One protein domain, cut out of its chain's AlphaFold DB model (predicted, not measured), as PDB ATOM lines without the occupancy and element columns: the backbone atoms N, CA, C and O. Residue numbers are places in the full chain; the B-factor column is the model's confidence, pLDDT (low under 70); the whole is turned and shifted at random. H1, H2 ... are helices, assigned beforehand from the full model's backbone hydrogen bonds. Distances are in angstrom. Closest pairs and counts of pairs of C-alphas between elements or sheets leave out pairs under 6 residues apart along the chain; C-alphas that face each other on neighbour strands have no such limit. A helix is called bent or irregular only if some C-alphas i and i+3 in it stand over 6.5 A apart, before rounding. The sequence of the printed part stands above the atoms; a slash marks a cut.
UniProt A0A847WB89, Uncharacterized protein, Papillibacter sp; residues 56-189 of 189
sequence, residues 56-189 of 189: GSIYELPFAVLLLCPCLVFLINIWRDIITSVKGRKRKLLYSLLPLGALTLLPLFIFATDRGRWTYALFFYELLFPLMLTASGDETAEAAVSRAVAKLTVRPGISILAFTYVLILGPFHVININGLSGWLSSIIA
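Overview. This is residues 56 to 189 of the 189 residues of an uncharacterized protein of Papillibacter sp (UniProt A0A847WB89). H4 runs through the middle of an elongated helical body, with H1b, one arm of the long bent helix H1, beside it. H2 and H3 run back in turn along one edge, H2 on H1b and H3 on H4; on the other edge H5 packs on H1b and residues 130 to 134 of H4 and makes a corner with H6, while H7 lies at one end near H1a. The printed part has 134 residues with seven named helices, H1 to H7 in order, and no named strand: all helix. It is only just compact, close to loose, with a radius of gyration of the C-alphas of 16.8 A and spans of 56 by 34 by 21 A.

Along the chain. H1, residues 56 to 85, begins at C-alpha 56 (45.320, -32.781, -21.446). Assigned as one helix by its hydrogen bonds, it is bent, C-alphas 67 and 70 being 7.1 A apart; its arms are H1a, 56 to 67, and H1b, 70 to 85, 22.7 A long. H2 is 89 to 97; H3, 99 to 111, is only just irregular, C-alphas 104 and 107 being 7.0 A apart. H4, 115 to 135, spans 29.9 A; H5 is 139 to 154, H6 156 to 169, and H7 179 to 188, ending at C-alpha 188 (42.157, -43.289, -21.629).

Arrangement. H1b and H2 form a helical hairpin, closest C-alphas Ile 83 and Lys 92, 5.7 A. H3 and H4 form another, closest C-alphas Phe 109 and Arg 115, 5.9 A. H1b touches H4 at a shallow tilt of 30 degrees, the same way, closest C-alphas Leu 75 and Glu 126, 6.7 A. H5 touches H1b, closest C-alphas Asp 81 and Ala 144, 5.7 A. H5 and H6 touch only at the corner, and only just, with 3 pairs of C-alphas within 8 A, closest Leu 152 and Ser 159, 5.8 A. H7 is close to but not clearly touching H1a, closest C-alphas Gly 56 and Ser 185, 7.3 A. Every O i to N i+4 pair is within hydrogen-bond range in H1b, H2, H5, H6 and H7, against 5 of 8 in H1a, 16 of 17 in H4 and 3 of 9 in H3, where 8 of 10 O i to N i+3 pairs are.

Size, cuts and confidence. The farthest C-alphas, Gly 88 and Ala 189, are 57.1 A apart. The printed part has no cut and no long link. Confidence is under 70 at residues 56 to 68, 109 to 116 and 156 to 189.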
ATOM      1  N   GLY A  56      46.759 -32.837 -21.171       50.25
ATOM      2  CA  GLY A  56      45.320 -32.781 -21.446       50.25
ATOM      3  C   GLY A  56      44.896 -31.521 -22.208       50.25
ATOM      4  O   GLY A  56      44.075 -31.609 -23.116       50.25
ATOM      5  N   SER A  57      45.531 -30.372 -21.952       56.50
ATOM      6  CA  SER A  57      45.199 -29.112 -22.632       56.50
ATOM      7  C   SER A  57      45.561 -29.108 -24.123       56.50
ATOM      8  O   SER A  57      44.959 -28.362 -24.891       56.50
ATOM      9  N   ILE A  58      46.503 -29.937 -24.591       59.97
ATOM     10  CA  ILE A  58      46.888 -29.973 -26.016       59.97
ATOM     11  C   ILE A  58      45.751 -30.543 -26.877       59.97
ATOM     12  O   ILE A  58      45.528 -30.067 -27.989       59.97
ATOM     13  N   TYR A  59      44.993 -31.506 -26.349       60.47
ATOM     14  CA  TYR A  59      43.887 -32.156 -27.062       60.47
ATOM     15  C   TYR A  59      42.574 -31.373 -26.994       60.47
ATOM     16  O   TYR A  59      41.706 -31.538 -27.852       60.47
ATOM     17  N   GLU A  60      42.428 -30.478 -26.018       62.44
ATOM     18  CA  GLU A  60      41.214 -29.679 -25.867       62.44
ATOM     19  C   GLU A  60      41.027 -28.677 -27.007       62.44
ATOM     20  O   GLU A  60      39.916 -28.526 -27.503       62.44
ATOM     21  N   LEU A  61      42.100 -28.034 -27.481       65.31
ATOM     22  CA  LEU A  61      42.015 -27.047 -28.562       65.31
ATOM     23  C   LEU A  61      41.482 -27.639 -29.887       65.31
ATOM     24  O   LEU A  61      40.512 -27.099 -30.418       65.31
ATOM     25  N   PRO A  62      42.039 -28.741 -30.437       66.94
ATOM     26  CA  PRO A  62      41.507 -29.341 -31.659       66.94
ATOM     27  C   PRO A  62      40.102 -29.924 -31.459       66.94
ATOM     28  O   PRO A  62      39.280 -29.818 -32.368       66.94
ATOM     29  N   PHE A  63      39.791 -30.474 -30.280       66.38
ATOM     30  CA  PHE A  63      38.442 -30.954 -29.972       66.38
ATOM     31  C   PHE A  63      37.421 -29.807 -29.932       66.38
ATOM     32  O   PHE A  63      36.345 -29.926 -30.517       66.38
ATOM     33  N   ALA A  64      37.777 -28.669 -29.329       65.69
ATOM     34  CA  ALA A  64      36.974 -27.455 -29.399       65.69
ATOM     35  C   ALA A  64      36.790 -27.016 -30.849       65.69
ATOM     36  O   ALA A  64      35.658 -26.888 -31.287       65.69
ATOM     37  N   VAL A  65      37.859 -26.853 -31.632       69.56
ATOM     38  CA  VAL A  65      37.752 -26.418 -33.038       69.56
ATOM     39  C   VAL A  65      36.839 -27.343 -33.855       69.56
ATOM     40  O   VAL A  65      36.003 -26.854 -34.616       69.56
ATOM     41  N   LEU A  66      36.944 -28.662 -33.668       69.62
ATOM     42  CA  LEU A  66      36.083 -29.646 -34.327       69.62
ATOM     43  C   LEU A  66      34.606 -29.451 -33.952       69.62
ATOM     44  O   LEU A  66      33.751 -29.368 -34.834       69.62
ATOM     45  N   LEU A  67      34.314 -29.338 -32.654       67.06
ATOM     46  CA  LEU A  67      32.958 -29.149 -32.134       67.06
ATOM     47  C   LEU A  67      32.370 -27.783 -32.534       67.06
ATOM     48  O   LEU A  67      31.163 -27.644 -32.719       67.06
ATOM     49  N   LEU A  68      33.235 -26.783 -32.699       69.94
ATOM     50  CA  LEU A  68      32.904 -25.404 -33.046       69.94
ATOM     51  C   LEU A  68      32.678 -25.158 -34.523       69.94
ATOM     52  O   LEU A  68      31.999 -24.193 -34.882       69.94
ATOM     53  N   CYS A  69      33.250 -26.002 -35.374       74.88
ATOM     54  CA  CYS A  69      33.212 -25.844 -36.818       74.88
ATOM     55  C   CYS A  69      31.792 -25.549 -37.353       74.88
ATOM     56  O   CYS A  69      31.641 -24.580 -38.098       74.88
ATOM     57  N   PRO A  70      30.719 -26.245 -36.919       74.44
ATOM     58  CA  PRO A  70      29.363 -25.959 -37.395       74.44
ATOM     59  C   PRO A  70      28.866 -24.554 -37.027       74.44
ATOM     60  O   PRO A  70      28.249 -23.877 -37.853       74.44
ATOM     61  N   CYS A  71      29.166 -24.089 -35.812       75.62
ATOM     62  CA  CYS A  71      28.773 -22.760 -35.346       75.62
ATOM     63  C   CYS A  71      29.594 -21.660 -36.040       75.62
ATOM     64  O   CYS A  71      29.039 -20.634 -36.435       75.62
ATOM     65  N   LEU A  72      30.894 -21.885 -36.264       79.50
ATOM     66  CA  LEU A  72      31.749 -20.968 -37.028       79.50
ATOM     67  C   LEU A  72      31.276 -20.846 -38.478       79.50
ATOM     68  O   LEU A  72      31.163 -19.740 -38.997       79.50
ATOM     69  N   VAL A  73      30.931 -21.961 -39.123       83.12
ATOM     70  CA  VAL A  73      30.378 -21.959 -40.484       83.12
ATOM     71  C   VAL A  73      29.069 -21.170 -40.541       83.12
ATOM     72  O   VAL A  73      28.851 -20.408 -41.483       83.12
ATOM     73  N   PHE A  74      28.199 -21.310 -39.538       83.31
ATOM     74  CA  PHE A  74      26.964 -20.532 -39.448       83.31
ATOM     75  C   PHE A  74      27.235 -19.020 -39.372       83.31
ATOM     76  O   PHE A  74      26.684 -18.264 -40.173       83.31
ATOM     77  N   LEU A  75      28.137 -18.591 -38.487       85.94
ATOM     78  CA  LEU A  75      28.537 -17.187 -38.340       85.94
ATOM     79  C   LEU A  75      29.192 -16.624 -39.609       85.94
ATOM     80  O   LEU A  75      28.821 -15.550 -40.080       85.94
ATOM     81  N   ILE A  76      30.113 -17.376 -40.220       88.62
ATOM     82  CA  ILE A  76      30.774 -16.994 -41.475       88.62
ATOM     83  C   ILE A  76      29.743 -16.787 -42.585       88.62
ATOM     84  O   ILE A  76      29.868 -15.849 -43.370       88.62
ATOM     85  N   ASN A  77      28.707 -17.625 -42.652       88.94
ATOM     86  CA  ASN A  77      27.646 -17.469 -43.643       88.94
ATOM     87  C   ASN A  77      26.839 -16.180 -43.436       88.94
ATOM     88  O   ASN A  77      26.527 -15.520 -44.426       88.94
ATOM     89  N   ILE A  78      26.545 -15.790 -42.189       91.06
ATOM     90  CA  ILE A  78      25.888 -14.505 -41.893       91.06
ATOM     91  C   ILE A  78      26.754 -13.355 -42.406       91.06
ATOM     92  O   ILE A  78      26.291 -12.543 -43.206       91.06
ATOM     93  N   TRP A  79      28.030 -13.313 -42.017       93.44
ATOM     94  CA  TRP A  79      28.940 -12.252 -42.451       93.44
ATOM     95  C   TRP A  79      29.141 -12.220 -43.958       93.44
ATOM     96  O   TRP A  79      29.150 -11.145 -44.555       93.44
ATOM     97  N   ARG A  80      29.252 -13.384 -44.602       92.94
ATOM     98  CA  ARG A  80      29.346 -13.479 -46.060       92.94
ATOM     99  C   ARG A  80      28.112 -12.884 -46.725       92.94
ATOM    100  O   ARG A  80      28.258 -12.108 -47.669       92.94
ATOM    101  N   ASP A  81      26.918 -13.210 -46.238       92.06
ATOM    102  CA  ASP A  81      25.661 -12.686 -46.772       92.06
ATOM    103  C   ASP A  81      25.577 -11.158 -46.575       92.06
ATOM    104  O   ASP A  81      25.187 -10.455 -47.509       92.06
ATOM    105  N   ILE A  82      26.028 -10.622 -45.434       92.31
ATOM    106  CA  ILE A  82      26.115  -9.168 -45.189       92.31
ATOM    107  C   ILE A  82      27.097  -8.512 -46.174       92.31
ATOM    108  O   ILE A  82      26.724  -7.627 -46.944       92.31
ATOM    109  N   ILE A  83      28.348  -8.978 -46.219       93.19
ATOM    110  CA  ILE A  83      29.433  -8.385 -47.021       93.19
ATOM    111  C   ILE A  83      29.122  -8.422 -48.524       93.19
ATOM    112  O   ILE A  83      29.511  -7.515 -49.267       93.19
ATOM    113  N   THR A  84      28.455  -9.475 -48.997       92.44
ATOM    114  CA  THR A  84      28.084  -9.614 -50.413       92.44
ATOM    115  C   THR A  84      26.865  -8.777 -50.795       92.44
ATOM    116  O   THR A  84      26.804  -8.321 -51.936       92.44
ATOM    117  N   SER A  85      25.946  -8.520 -49.858       91.00
ATOM    118  CA  SER A  85      24.726  -7.731 -50.099       91.00
ATOM    119  C   SER A  85      24.956  -6.217 -50.024       91.00
ATOM    120  O   SER A  85      24.198  -5.438 -50.604       91.00
ATOM    121  N   VAL A  86      26.003  -5.775 -49.326       91.88
ATOM    122  CA  VAL A  86      26.321  -4.354 -49.153       91.88
ATOM    123  C   VAL A  86      26.821  -3.720 -50.455       91.88
ATOM    124  O   VAL A  86      27.786  -4.170 -51.080       91.88
ATOM    125  N   LYS A  87      26.209  -2.590 -50.827       88.12
ATOM    126  CA  LYS A  87      26.657  -1.747 -51.942       88.12
ATOM    127  C   LYS A  87      27.703  -0.730 -51.474       88.12
ATOM    128  O   LYS A  87      27.581  -0.116 -50.416       88.12
ATOM    129  N   GLY A  88      28.717  -0.511 -52.311       89.56
ATOM    130  CA  GLY A  88      29.756   0.498 -52.091       89.56
ATOM    131  C   GLY A  88      31.027  -0.041 -51.426       89.56
ATOM    132  O   GLY A  88      30.998  -0.726 -50.406       89.56
ATOM    133  N   ARG A  89      32.182   0.321 -52.002       89.31
ATOM    134  CA  ARG A  89      33.509  -0.197 -51.616       89.31
ATOM    135  C   ARG A  89      33.892   0.127 -50.169       89.31
ATOM    136  O   ARG A  89      34.446  -0.728 -49.490       89.31
ATOM    137  N   LYS A  90      33.576   1.340 -49.696       89.56
ATOM    138  CA  LYS A  90      33.890   1.784 -48.325       89.56
ATOM    139  C   LYS A  90      33.105   1.003 -47.273       89.56
ATOM    140  O   LYS A  90      33.703   0.474 -46.347       89.56
ATOM    141  N   ARG A  91      31.782   0.887 -47.443       88.38
ATOM    142  CA  ARG A  91      30.941   0.090 -46.539       88.38
ATOM    143  C   ARG A  91      31.378  -1.368 -46.548       88.38
ATOM    144  O   ARG A  91      31.642  -1.907 -45.486       88.38
ATOM    145  N   LYS A  92      31.558  -1.968 -47.728       90.75
ATOM    146  CA  LYS A  92      32.010  -3.359 -47.853       90.75
ATOM    147  C   LYS A  92      33.308  -3.626 -47.083       90.75
ATOM    148  O   LYS A  92      33.380  -4.615 -46.366       90.75
ATOM    149  N   LEU A  93      34.283  -2.716 -47.170       91.62
ATOM    150  CA  LEU A  93      35.517  -2.800 -46.388       91.62
ATOM    151  C   LEU A  93      35.249  -2.781 -44.875       91.62
ATOM    152  O   LEU A  93      35.809  -3.607 -44.166       91.62
ATOM    153  N   LEU A  94      34.381  -1.888 -44.388       89.88
ATOM    154  CA  LEU A  94      34.021  -1.829 -42.967       89.88
ATOM    155  C   LEU A  94      33.412  -3.154 -42.491       89.88
ATOM    156  O   LEU A  94      33.946  -3.742 -41.556       89.88
ATOM    157  N   TYR A  95      32.381  -3.682 -43.166       90.12
ATOM    158  CA  TYR A  95      31.778  -4.968 -42.774       90.12
ATOM    159  C   TYR A  95      32.757  -6.141 -42.875       90.12
ATOM    160  O   TYR A  95      32.620  -7.092 -42.119       90.12
ATOM    161  N   SER A  96      33.750  -6.096 -43.770       89.56
ATOM    162  CA  SER A  96      34.807  -7.116 -43.813       89.56
ATOM    163  C   SER A  96      35.801  -7.013 -42.651       89.56
ATOM    164  O   SER A  96      36.374  -8.027 -42.273       89.56
ATOM    165  N   LEU A  97      36.008  -5.824 -42.075       89.75
ATOM    166  CA  LEU A  97      36.907  -5.626 -40.931       89.75
ATOM    167  C   LEU A  97      36.276  -6.045 -39.596       89.75
ATOM    168  O   LEU A  97      36.997  -6.480 -38.705       89.75
ATOM    169  N   LEU A  98      34.952  -5.938 -39.452       88.75
ATOM    170  CA  LEU A  98      34.240  -6.302 -38.221       88.75
ATOM    171  C   LEU A  98      34.507  -7.743 -37.729       88.75
ATOM    172  O   LEU A  98      34.938  -7.884 -36.580       88.75
ATOM    173  N   PRO A  99      34.334  -8.801 -38.547       88.19
ATOM    174  CA  PRO A  99      34.611 -10.172 -38.111       88.19
ATOM    175  C   PRO A  99      36.111 -10.438 -37.909       88.19
ATOM    176  O   PRO A  99      36.498 -11.347 -37.184       88.19
ATOM    177  N   LEU A 100      37.006  -9.622 -38.483       86.75
ATOM    178  CA  LEU A 100      38.444  -9.742 -38.204       86.75
ATOM    179  C   LEU A 100      38.798  -9.324 -36.771       86.75
ATOM    180  O   LEU A 100      39.880  -9.664 -36.294       86.75
ATOM    181  N   GLY A 101      37.890  -8.656 -36.052       80.44
ATOM    182  CA  GLY A 101      38.041  -8.410 -34.621       80.44
ATOM    183  C   GLY A 101      38.196  -9.699 -33.808       80.44
ATOM    184  O   GLY A 101      38.945  -9.696 -32.833       80.44
ATOM    185  N   ALA A 102      37.629 -10.825 -34.253       80.81
ATOM    186  CA  ALA A 102      37.862 -12.139 -33.651       80.81
ATOM    187  C   ALA A 102      39.343 -12.536 -33.591       80.81
ATOM    188  O   ALA A 102      39.773 -13.187 -32.639       80.81
ATOM    189  N   LEU A 103      40.152 -12.116 -34.573       80.19
ATOM    190  CA  LEU A 103      41.584 -12.431 -34.609       80.19
ATOM    191  C   LEU A 103      42.333 -11.828 -33.419       80.19
ATOM    192  O   LEU A 103      43.368 -12.350 -33.011       80.19
ATOM    193  N   THR A 104      41.791 -10.768 -32.821       78.00
ATOM    194  CA  THR A 104      42.372 -10.156 -31.624       78.00
ATOM    195  C   THR A 104      42.268 -11.047 -30.384       78.00
ATOM    196  O   THR A 104      43.016 -10.842 -29.432       78.00
ATOM    197  N   LEU A 105      41.410 -12.073 -30.412       74.50
ATOM    198  CA  LEU A 105      41.283 -13.071 -29.351       74.50
ATOM    199  C   LEU A 105      42.269 -14.240 -29.516       74.50
ATOM    200  O   LEU A 105      42.463 -14.995 -28.568       74.50
ATOM    201  N   LEU A 106      42.933 -14.397 -30.672       72.31
ATOM    202  CA  LEU A 106      43.870 -15.507 -30.916       72.31
ATOM    203  C   LEU A 106      44.995 -15.622 -29.877       72.31
ATOM    204  O   LEU A 106      45.244 -16.740 -29.424       72.31
ATOM    205  N   PRO A 107      45.647 -14.527 -29.429       71.25
ATOM    206  CA  PRO A 107      46.650 -14.622 -28.371       71.25
ATOM    207  C   PRO A 107      46.084 -15.224 -27.080       71.25
ATOM    208  O   PRO A 107      46.782 -15.954 -26.385       71.25
ATOM    209  N   LEU A 108      44.806 -14.986 -26.776       72.19
ATOM    210  CA  LEU A 108      44.155 -15.521 -25.581       72.19
ATOM    211  C   LEU A 108      43.943 -17.030 -25.682       72.19
ATOM    212  O   LEU A 108      44.121 -17.724 -24.692       72.19
ATOM    213  N   PHE A 109      43.656 -17.565 -26.869       68.06
ATOM    214  CA  PHE A 109      43.594 -19.017 -27.068       68.06
ATOM    215  C   PHE A 109      44.953 -19.706 -26.889       68.06
ATOM    216  O   PHE A 109      45.002 -20.874 -26.497       68.06
ATOM    217  N   ILE A 110      46.045 -18.987 -27.166       68.19
ATOM    218  CA  ILE A 110      47.415 -19.489 -27.015       68.19
ATOM    219  C   ILE A 110      47.848 -19.426 -25.548       68.19
ATOM    220  O   ILE A 110      48.371 -20.407 -25.024       68.19
ATOM    221  N   PHE A 111      47.630 -18.287 -24.887       67.12
ATOM    222  CA  PHE A 111      48.183 -18.032 -23.560       67.12
ATOM    223  C   PHE A 111      47.239 -18.376 -22.411       67.12
ATOM    224  O   PHE A 111      47.730 -18.766 -21.359       67.12
ATOM    225  N   ALA A 112      45.920 -18.246 -22.558       67.62
ATOM    226  CA  ALA A 112      44.997 -18.432 -21.442       67.62
ATOM    227  C   ALA A 112      44.697 -19.912 -21.166       67.62
ATOM    228  O   ALA A 112      44.493 -20.714 -22.081       67.62
ATOM    229  N   THR A 113      44.603 -20.246 -19.881       67.31
ATOM    230  CA  THR A 113      44.139 -21.555 -19.400       67.31
ATOM    231  C   THR A 113      42.622 -21.726 -19.542       67.31
ATOM    232  O   THR A 113      42.151 -22.846 -19.686       67.31
ATOM    233  N   ASP A 114      41.861 -20.626 -19.606       67.19
ATOM    234  CA  ASP A 114      40.396 -20.604 -19.759       67.19
ATOM    235  C   ASP A 114      39.926 -20.502 -21.212       67.19
ATOM    236  O   ASP A 114      39.373 -19.496 -21.666       67.19
ATOM    237  N   ARG A 115      40.160 -21.560 -21.985       68.38
ATOM    238  CA  ARG A 115      39.794 -21.574 -23.409       68.38
ATOM    239  C   ARG A 115      38.283 -21.637 -23.626       68.38
ATOM    240  O   ARG A 115      37.807 -21.133 -24.644       68.38
ATOM    241  N   GLY A 116      37.527 -22.203 -22.684       67.69
ATOM    242  CA  GLY A 116      36.063 -22.247 -22.732       67.69
ATOM    243  C   GLY A 116      35.441 -20.848 -22.724       67.69
ATOM    244  O   GLY A 116      34.669 -20.507 -23.625       67.69
ATOM    245  N   ARG A 117      35.848 -19.988 -21.781       71.31
ATOM    246  CA  ARG A 117      35.376 -18.596 -21.688       71.31
ATOM    247  C   ARG A 117      35.706 -17.792 -22.940       71.31
ATOM    248  O   ARG A 117      34.846 -17.075 -23.448       71.31
ATOM    249  N   TRP A 118      36.925 -17.923 -23.464       73.31
ATOM    250  CA  TRP A 118      37.339 -17.194 -24.670       73.31
ATOM    251  C   TRP A 118      36.633 -17.682 -25.932       73.31
ATOM    252  O   TRP A 118      36.300 -16.876 -26.801       73.31
ATOM    253  N   THR A 119      36.322 -18.978 -26.002       74.06
ATOM    254  CA  THR A 119      35.464 -19.536 -27.050       74.06
ATOM    255  C   THR A 119      34.083 -18.893 -27.016       74.06
ATOM    256  O   THR A 119      33.622 -18.383 -28.032       74.06
ATOM    257  N   TYR A 120      33.432 -18.842 -25.852       72.38
ATOM    258  CA  TYR A 120      32.118 -18.209 -25.726       72.38
ATOM    259  C   TYR A 120      32.153 -16.719 -26.093       72.38
ATOM    260  O   TYR A 120      31.286 -16.244 -26.825       72.38
ATOM    261  N   ALA A 121      33.181 -15.995 -25.643       76.38
ATOM    262  CA  ALA A 121      33.369 -14.587 -25.979       76.38
ATOM    263  C   ALA A 121      33.468 -14.360 -27.498       76.38
ATOM    264  O   ALA A 121      32.875 -13.410 -28.005       76.38
ATOM    265  N   LEU A 122      34.149 -15.255 -28.224       79.81
ATOM    266  CA  LEU A 122      34.215 -15.232 -29.686       79.81
ATOM    267  C   LEU A 122      32.824 -15.396 -30.321       79.81
ATOM    268  O   LEU A 122      32.445 -14.591 -31.168       79.81
ATOM    269  N   PHE A 123      32.041 -16.393 -29.896       77.25
ATOM    270  CA  PHE A 123      30.684 -16.598 -30.425       77.25
ATOM    271  C   PHE A 123      29.766 -15.424 -30.138       77.25
ATOM    272  O   PHE A 123      29.035 -14.975 -31.020       77.25
ATOM    273  N   PHE A 124      29.813 -14.926 -28.905       78.00
ATOM    274  CA  PHE A 124      28.995 -13.804 -28.496       78.00
ATOM    275  C   PHE A 124      29.357 -12.550 -29.291       78.00
ATOM    276  O   PHE A 124      28.461 -11.894 -29.808       78.00
ATOM    277  N   TYR A 125      30.651 -12.260 -29.465       83.81
ATOM    278  CA  TYR A 125      31.129 -11.172 -30.318       83.81
ATOM    279  C   TYR A 125      30.566 -11.297 -31.743       83.81
ATOM    280  O   TYR A 125      29.881 -10.393 -32.221       83.81
ATOM    281  N   GLU A 126      30.778 -12.438 -32.398       86.38
ATOM    282  CA  GLU A 126      30.390 -12.653 -33.796       86.38
ATOM    283  C   GLU A 126      28.870 -12.651 -34.026       86.38
ATOM    284  O   GLU A 126      28.419 -12.316 -35.119       86.38
ATOM    285  N   LEU A 127      28.067 -12.986 -33.011       85.00
ATOM    286  CA  LEU A 127      26.605 -12.936 -33.078       85.00
ATOM    287  C   LEU A 127      26.050 -11.546 -32.731       85.00
ATOM    288  O   LEU A 127      25.095 -11.079 -33.356       85.00
ATOM    289  N   LEU A 128      26.640 -10.871 -31.744       87.12
ATOM    290  CA  LEU A 128      26.141  -9.597 -31.234       87.12
ATOM    291  C   LEU A 128      26.255  -8.490 -32.285       87.12
ATOM    292  O   LEU A 128      25.353  -7.669 -32.389       87.12
ATOM    293  N   PHE A 129      27.321  -8.462 -33.088       89.81
ATOM    294  CA  PHE A 129      27.489  -7.425 -34.112       89.81
ATOM    295  C   PHE A 129      26.409  -7.452 -35.204       89.81
ATOM    296  O   PHE A 129      25.794  -6.407 -35.426       89.81
ATOM    297  N   PRO A 130      26.106  -8.593 -35.854       89.81
ATOM    298  CA  PRO A 130      24.964  -8.698 -36.758       89.81
ATOM    299  C   PRO A 130      23.641  -8.285 -36.101       89.81
ATOM    300  O   PRO A 130      22.855  -7.576 -36.722       89.81
ATOM    301  N   LEU A 131      23.412  -8.659 -34.835       89.06
ATOM    302  CA  LEU A 131      22.207  -8.264 -34.099       89.06
ATOM    303  C   LEU A 131      22.149  -6.756 -33.821       89.06
ATOM    304  O   LEU A 131      21.096  -6.149 -33.987       89.06
ATOM    305  N   MET A 132      23.268  -6.135 -33.441       90.88
ATOM    306  CA  MET A 132      23.359  -4.687 -33.233       90.88
ATOM    307  C   MET A 132      23.145  -3.913 -34.535       90.88
ATOM    308  O   MET A 132      22.490  -2.872 -34.521       90.88
ATOM    309  N   LEU A 133      23.659  -4.417 -35.660       90.69
ATOM    310  CA  LEU A 133      23.417  -3.834 -36.981       90.69
ATOM    311  C   LEU A 133      21.926  -3.890 -37.337       90.69
ATOM    312  O   LEU A 133      21.358  -2.865 -37.708       90.69
ATOM    313  N   THR A 134      21.276  -5.037 -37.130       90.81
ATOM    314  CA  THR A 134      19.819  -5.176 -37.295       90.81
ATOM    315  C   THR A 134      19.056  -4.211 -36.386       90.81
ATOM    316  O   THR A 134      18.183  -3.487 -36.852       90.81
ATOM    317  N   ALA A 135      19.421  -4.122 -35.103       91.25
ATOM    318  CA  ALA A 135      18.796  -3.198 -34.154       91.25
ATOM    319  C   ALA A 135      19.000  -1.717 -34.527       91.25
ATOM    320  O   ALA A 135      18.189  -0.869 -34.161       91.25
ATOM    321  N   SER A 136      20.059  -1.405 -35.276       91.25
ATOM    322  CA  SER A 136      20.344  -0.062 -35.793       91.25
ATOM    323  C   SER A 136      19.597   0.260 -37.097       91.25
ATOM    324  O   SER A 136      19.809   1.332 -37.662       91.25
ATOM    325  N   GLY A 137      18.744  -0.646 -37.592       89.75
ATOM    326  CA  GLY A 137      17.977  -0.472 -38.830       89.75
ATOM    327  C   GLY A 137      18.769  -0.768 -40.107       89.75
ATOM    328  O   GLY A 137      18.441  -0.249 -41.174       89.75
ATOM    329  N   ASP A 138      19.844  -1.555 -40.025       91.06
ATOM    330  CA  ASP A 138      20.593  -1.969 -41.208       91.06
ATOM    331  C   ASP A 138      19.851  -3.070 -41.981       91.06
ATOM    332  O   ASP A 138      19.918  -4.250 -41.631       91.06
ATOM    333  N   GLU A 139      19.204  -2.685 -43.085       91.06
ATOM    334  CA  GLU A 139      18.449  -3.594 -43.959       91.06
ATOM    335  C   GLU A 139      19.282  -4.787 -44.464       91.06
ATOM    336  O   GLU A 139      18.761  -5.886 -44.675       91.06
ATOM    337  N   THR A 140      20.594  -4.604 -44.667       91.00
ATOM    338  CA  THR A 140      21.460  -5.685 -45.158       91.00
ATOM    339  C   THR A 140      21.737  -6.722 -44.078       91.00
ATOM    340  O   THR A 140      21.728  -7.924 -44.368       91.00
ATOM    341  N   ALA A 141      21.936  -6.272 -42.836       90.62
ATOM    342  CA  ALA A 141      22.090  -7.147 -41.683       90.62
ATOM    343  C   ALA A 141      20.772  -7.846 -41.338       90.62
ATOM    344  O   ALA A 141      20.761  -9.063 -41.160       90.62
ATOM    345  N   GLU A 142      19.655  -7.120 -41.357       92.00
ATOM    346  CA  GLU A 142      18.327  -7.662 -41.072       92.00
ATOM    347  C   GLU A 142      17.946  -8.782 -42.048       92.00
ATOM    348  O   GLU A 142      17.534  -9.871 -41.632       92.00
ATOM    349  N   ALA A 143      18.165  -8.569 -43.350       91.81
ATOM    350  CA  ALA A 143      17.912  -9.586 -44.362       91.81
ATOM    351  C   ALA A 143      18.829 -10.812 -44.197       91.81
ATOM    352  O   ALA A 143      18.383 -11.949 -44.370       91.81
ATOM    353  N   ALA A 144      20.107 -10.611 -43.862       91.94
ATOM    354  CA  ALA A 144      21.050 -11.707 -43.642       91.94
ATOM    355  C   ALA A 144      20.698 -12.535 -42.396       91.94
ATOM    356  O   ALA A 144      20.665 -13.765 -42.474       91.94
ATOM    357  N   VAL A 145      20.370 -11.878 -41.279       89.88
ATOM    358  CA  VAL A 145      19.946 -12.535 -40.034       89.88
ATOM    359  C   VAL A 145      18.625 -13.276 -40.243       89.88
ATOM    360  O   VAL A 145      18.533 -14.451 -39.899       89.88
ATOM    361  N   SER A 146      17.640 -12.661 -40.900       89.50
ATOM    362  CA  SER A 146      16.353 -13.305 -41.201       89.50
ATOM    363  C   SER A 146      16.521 -14.558 -42.065       89.50
ATOM    364  O   SER A 146      15.936 -15.603 -41.776       89.50
ATOM    365  N   ARG A 147      17.389 -14.509 -43.089       88.69
ATOM    366  CA  ARG A 147      17.746 -15.694 -43.889       88.69
ATOM    367  C   ARG A 147      18.442 -16.768 -43.056       88.69
ATOM    368  O   ARG A 147      18.211 -17.954 -43.286       88.69
ATOM    369  N   ALA A 148      19.302 -16.380 -42.120       86.44
ATOM    370  CA  ALA A 148      19.987 -17.320 -41.240       86.44
ATOM    371  C   ALA A 148      19.004 -18.022 -40.289       86.44
ATOM    372  O   ALA A 148      19.051 -19.246 -40.169       86.44
ATOM    373  N   VAL A 149      18.056 -17.283 -39.709       84.31
ATOM    374  CA  VAL A 149      16.974 -17.833 -38.876       84.31
ATOM    375  C   VAL A 149      16.085 -18.779 -39.686       84.31
ATOM    376  O   VAL A 149      15.825 -19.896 -39.248       84.31
ATOM    377  N   ALA A 150      15.699 -18.406 -40.909       85.25
ATOM    378  CA  ALA A 150      14.922 -19.282 -41.789       85.25
ATOM    379  C   ALA A 150      15.669 -20.583 -42.156       85.25
ATOM    380  O   ALA A 150      15.064 -21.643 -42.293       85.25
ATOM    381  N   LYS A 151      17.001 -20.546 -42.289       81.00
ATOM    382  CA  LYS A 151      17.807 -21.764 -42.503       81.00
ATOM    383  C   LYS A 151      17.832 -22.660 -41.257       81.00
ATOM    384  O   LYS A 151      17.847 -23.882 -41.400       81.00
ATOM    385  N   LEU A 152      17.831 -22.069 -40.061       75.25
ATOM    386  CA  LEU A 152      17.805 -22.794 -38.785       75.25
ATOM    387  C   LEU A 152      16.461 -23.488 -38.528       75.25
ATOM    388  O   LEU A 152      16.447 -24.594 -37.987       75.25
ATOM    389  N   THR A 153      15.344 -22.887 -38.943       72.94
ATOM    390  CA  THR A 153      14.015 -23.505 -38.801       72.94
ATOM    391  C   THR A 153      13.827 -24.705 -39.732       72.94
ATOM    392  O   THR A 153      13.181 -25.676 -39.351       72.94
ATOM    393  N   VAL A 154      14.439 -24.686 -40.921       76.31
ATOM    394  CA  VAL A 154      14.368 -25.791 -41.899       76.31
ATOM    395  C   VAL A 154      15.344 -26.931 -41.572       76.31
ATOM    396  O   VAL A 154      15.123 -28.074 -41.970       76.31
ATOM    397  N   ARG A 155      16.433 -26.654 -40.842       71.62
ATOM    398  CA  ARG A 155      17.445 -27.650 -40.447       71.62
ATOM    399  C   ARG A 155      17.542 -27.758 -38.922       71.62
ATOM    400  O   ARG A 155      18.531 -27.294 -38.347       71.62
ATOM    401  N   PRO A 156      16.578 -28.428 -38.262       63.22
ATOM    402  CA  PRO A 156      16.522 -28.504 -36.803       63.22
ATOM    403  C   PRO A 156      17.776 -29.134 -36.189       63.22
ATOM    404  O   PRO A 156      18.147 -28.761 -35.086       63.22
ATOM    405  N   GLY A 157      18.491 -30.009 -36.909       67.31
ATOM    406  CA  GLY A 157      19.748 -30.597 -36.429       67.31
ATOM    407  C   GLY A 157      20.849 -29.572 -36.125       67.31
ATOM    408  O   GLY A 157      21.595 -29.758 -35.171       67.31
ATOM    409  N   ILE A 158      20.926 -28.465 -36.871       64.44
ATOM    410  CA  ILE A 158      21.913 -27.396 -36.623       64.44
ATOM    411  C   ILE A 158      21.517 -26.594 -35.380       64.44
ATOM    412  O   ILE A 158      22.364 -26.291 -34.545       64.44
ATOM    413  N   SER A 159      20.225 -26.306 -35.232       63.03
ATOM    414  CA  SER A 159      19.670 -25.631 -34.055       63.03
ATOM    415  C   SER A 159      19.847 -26.480 -32.798       63.03
ATOM    416  O   SER A 159      20.323 -25.983 -31.786       63.03
ATOM    417  N   ILE A 160      19.549 -27.779 -32.873       65.38
ATOM    418  CA  ILE A 160      19.754 -28.736 -31.782       65.38
ATOM    419  C   ILE A 160      21.233 -28.810 -31.421       65.38
ATOM    420  O   ILE A 160      21.552 -28.757 -30.240       65.38
ATOM    421  N   LEU A 161      22.142 -28.867 -32.398       66.81
ATOM    422  CA  LEU A 161      23.579 -28.869 -32.132       66.81
ATOM    423  C   LEU A 161      24.033 -27.569 -31.446       66.81
ATOM    424  O   LEU A 161      24.763 -27.629 -30.464       66.81
ATOM    425  N   ALA A 162      23.566 -26.408 -31.912       63.81
ATOM    426  CA  ALA A 162      23.903 -25.107 -31.334       63.81
ATOM    427  C   ALA A 162      23.346 -24.932 -29.908       63.81
ATOM    428  O   ALA A 162      24.049 -24.449 -29.024       63.81
ATOM    429  N   PHE A 163      22.112 -25.374 -29.647       63.59
ATOM    430  CA  PHE A 163      21.528 -25.364 -28.303       63.59
ATOM    431  C   PHE A 163      22.184 -26.391 -27.384       63.59
ATOM    432  O   PHE A 163      22.490 -26.070 -26.243       63.59
ATOM    433  N   THR A 164      22.456 -27.597 -27.883       64.38
ATOM    434  CA  THR A 164      23.214 -28.621 -27.149       64.38
ATOM    435  C   THR A 164      24.597 -28.091 -26.795       64.38
ATOM    436  O   THR A 164      25.059 -28.298 -25.685       64.38
ATOM    437  N   TYR A 165      25.228 -27.327 -27.683       64.06
ATOM    438  CA  TYR A 165      26.501 -26.665 -27.430       64.06
ATOM    439  C   TYR A 165      26.397 -25.598 -26.324       64.06
ATOM    440  O   TYR A 165      27.181 -25.630 -25.381       64.06
ATOM    441  N   VAL A 166      25.391 -24.713 -26.364       60.94
ATOM    442  CA  VAL A 166      25.120 -23.743 -25.279       60.94
ATOM    443  C   VAL A 166      24.793 -24.441 -23.954       60.94
ATOM    444  O   VAL A 166      25.160 -23.940 -22.899       60.94
ATOM    445  N   LEU A 167      24.134 -25.600 -23.988       59.56
ATOM    446  CA  LEU A 167      23.784 -26.377 -22.796       59.56
ATOM    447  C   LEU A 167      24.971 -27.160 -22.226       59.56
ATOM    448  O   LEU A 167      25.107 -27.244 -21.012       59.56
ATOM    449  N   ILE A 168      25.835 -27.710 -23.082       56.47
ATOM    450  CA  ILE A 168      27.072 -28.388 -22.674       56.47
ATOM    451  C   ILE A 168      28.080 -27.373 -22.112       56.47
ATOM    452  O   ILE A 168      28.885 -27.731 -21.256       56.47
ATOM    453  N   LEU A 169      28.033 -26.112 -22.562       52.66
ATOM    454  CA  LEU A 169      29.043 -25.098 -22.226       52.66
ATOM    455  C   LEU A 169      28.567 -23.928 -21.361       52.66
ATOM    456  O   LEU A 169      29.396 -23.141 -20.904       52.66
ATOM    457  N   GLY A 170      27.270 -23.771 -21.116       43.38
ATOM    458  CA  GLY A 170      26.762 -22.826 -20.121       43.38
ATOM    459  C   GLY A 170      26.791 -23.419 -18.706       43.38
ATOM    460  O   GLY A 170      26.971 -24.623 -18.542       43.38
ATOM    461  N   PRO A 171      26.494 -22.633 -17.658       44.31
ATOM    462  CA  PRO A 171      27.094 -21.364 -17.260       44.31
ATOM    463  C   PRO A 171      28.376 -21.614 -16.431       44.31
ATOM    464  O   PRO A 171      28.339 -22.362 -15.463       44.31
ATOM    465  N   PHE A 172      29.502 -20.969 -16.762       44.56
ATOM    466  CA  PHE A 172      30.665 -20.749 -15.868       44.56
ATOM    467  C   PHE A 172      31.296 -21.948 -15.114       44.56
ATOM    468  O   PHE A 172      32.164 -21.734 -14.268       44.56
ATOM    469  N   HIS A 173      30.919 -23.200 -15.381       43.88
ATOM    470  CA  HIS A 173      31.353 -24.316 -14.535       43.88
ATOM    471  C   HIS A 173      32.696 -24.931 -14.941       43.88
ATOM    472  O   HIS A 173      33.327 -25.600 -14.112       43.88
ATOM    473  N   VAL A 174      33.166 -24.718 -16.175       45.75
ATOM    474  CA  VAL A 174      34.308 -25.472 -16.698       45.75
ATOM    475  C   VAL A 174      35.217 -24.593 -17.561       45.75
ATOM    476  O   VAL A 174      34.843 -24.109 -18.619       45.75
ATOM    477  N   ILE A 175      36.428 -24.386 -17.051       46.66
ATOM    478  CA  ILE A 175      37.582 -23.771 -17.731       46.66
ATOM    479  C   ILE A 175      38.132 -24.735 -18.788       46.66
ATOM    480  O   ILE A 175      38.602 -24.312 -19.844       46.66
ATOM    481  N   ASN A 176      37.993 -26.039 -18.530       45.22
ATOM    482  CA  ASN A 176      38.164 -27.075 -19.534       45.22
ATOM    483  C   ASN A 176      36.987 -27.045 -20.502       45.22
ATOM    484  O   ASN A 176      35.834 -26.858 -20.114       45.22
ATOM    485  N   ILE A 177      37.276 -27.332 -21.764       42.00
ATOM    486  CA  ILE A 177      36.282 -27.418 -22.839       42.00
ATOM    487  C   ILE A 177      35.199 -28.483 -22.564       42.00
ATOM    488  O   ILE A 177      34.210 -28.526 -23.291       42.00
ATOM    489  N   ASN A 178      35.325 -29.313 -21.513       42.75
ATOM    490  CA  ASN A 178      34.239 -30.172 -21.049       42.75
ATOM    491  C   ASN A 178      34.470 -30.803 -19.655       42.75
ATOM    492  O   ASN A 178      35.566 -31.256 -19.339       42.75
ATOM    493  N   GLY A 179      33.402 -31.019 -18.873       42.50
ATOM    494  CA  GLY A 179      33.394 -32.088 -17.851       42.50
ATOM    495  C   GLY A 179      33.567 -33.485 -18.482       42.50
ATOM    496  O   GLY A 179      34.109 -34.406 -17.875       42.50
ATOM    497  N   LEU A 180      33.197 -33.602 -19.760       43.12
ATOM    498  CA  LEU A 180      33.426 -34.748 -20.639       43.12
ATOM    499  C   LEU A 180      34.905 -34.974 -21.028       43.12
ATOM    500  O   LEU A 180      35.274 -36.122 -21.240       43.12
ATOM    501  N   SER A 181      35.760 -33.941 -21.135       46.16
ATOM    502  CA  SER A 181      37.188 -34.115 -21.471       46.16
ATOM    503  C   SER A 181      37.957 -34.660 -20.272       46.16
ATOM    504  O   SER A 181      38.777 -35.559 -20.436       46.16
ATOM    505  N   GLY A 182      37.604 -34.212 -19.061       47.34
ATOM    506  CA  GLY A 182      38.046 -34.828 -17.808       47.34
ATOM    507  C   GLY A 182      37.627 -36.300 -17.710       47.34
ATOM    508  O   GLY A 182      38.472 -37.163 -17.479       47.34
ATOM    509  N   TRP A 183      36.356 -36.610 -17.989       46.69
ATOM    510  CA  TRP A 183      35.855 -37.993 -18.017       46.69
ATOM    511  C   TRP A 183      36.541 -38.863 -19.089       46.69
ATOM    512  O   TRP A 183      36.992 -39.965 -18.786       46.69
ATOM    513  N   LEU A 184      36.727 -38.362 -20.314       42.66
ATOM    514  CA  LEU A 184      37.445 -39.078 -21.379       42.66
ATOM    515  C   LEU A 184      38.921 -39.304 -21.031       42.66
ATOM    516  O   LEU A 184      39.441 -40.392 -21.263       42.66
ATOM    517  N   SER A 185      39.589 -38.320 -20.423       46.34
ATOM    518  CA  SER A 185      40.972 -38.482 -19.960       46.34
ATOM    519  C   SER A 185      41.109 -39.530 -18.848       46.34
ATOM    520  O   SER A 185      42.124 -40.210 -18.797       46.34
ATOM    521  N   SER A 186      40.072 -39.726 -18.022       49.06
ATOM    522  CA  SER A 186      40.037 -40.770 -16.984       49.06
ATOM    523  C   SER A 186      39.744 -42.182 -17.503       49.06
ATOM    524  O   SER A 186      39.921 -43.143 -16.767       49.06
ATOM    525  N   ILE A 187      39.279 -42.308 -18.749       45.59
ATOM    526  CA  ILE A 187      39.021 -43.597 -19.416       45.59
ATOM    527  C   ILE A 187      40.218 -44.030 -20.271       45.59
ATOM    528  O   ILE A 187      40.393 -45.215 -20.537       45.59
ATOM    529  N   ILE A 188      41.010 -43.064 -20.740       44.31
ATOM    530  CA  ILE A 188      42.157 -43.289 -21.629       44.31
ATOM    531  C   ILE A 188      43.481 -43.418 -20.836       44.31
ATOM    532  O   ILE A 188      44.478 -43.860 -21.404       44.31
ATOM    533  N   ALA A 189      43.492 -43.067 -19.543       39.72
ATOM    534  CA  ALA A 189      44.603 -43.285 -18.606       39.72
ATOM    535  C   ALA A 189      44.448 -44.605 -17.838       39.72
ATOM    536  O   ALA A 189      45.489 -45.252 -17.589       39.72
TER     537      ALA A 189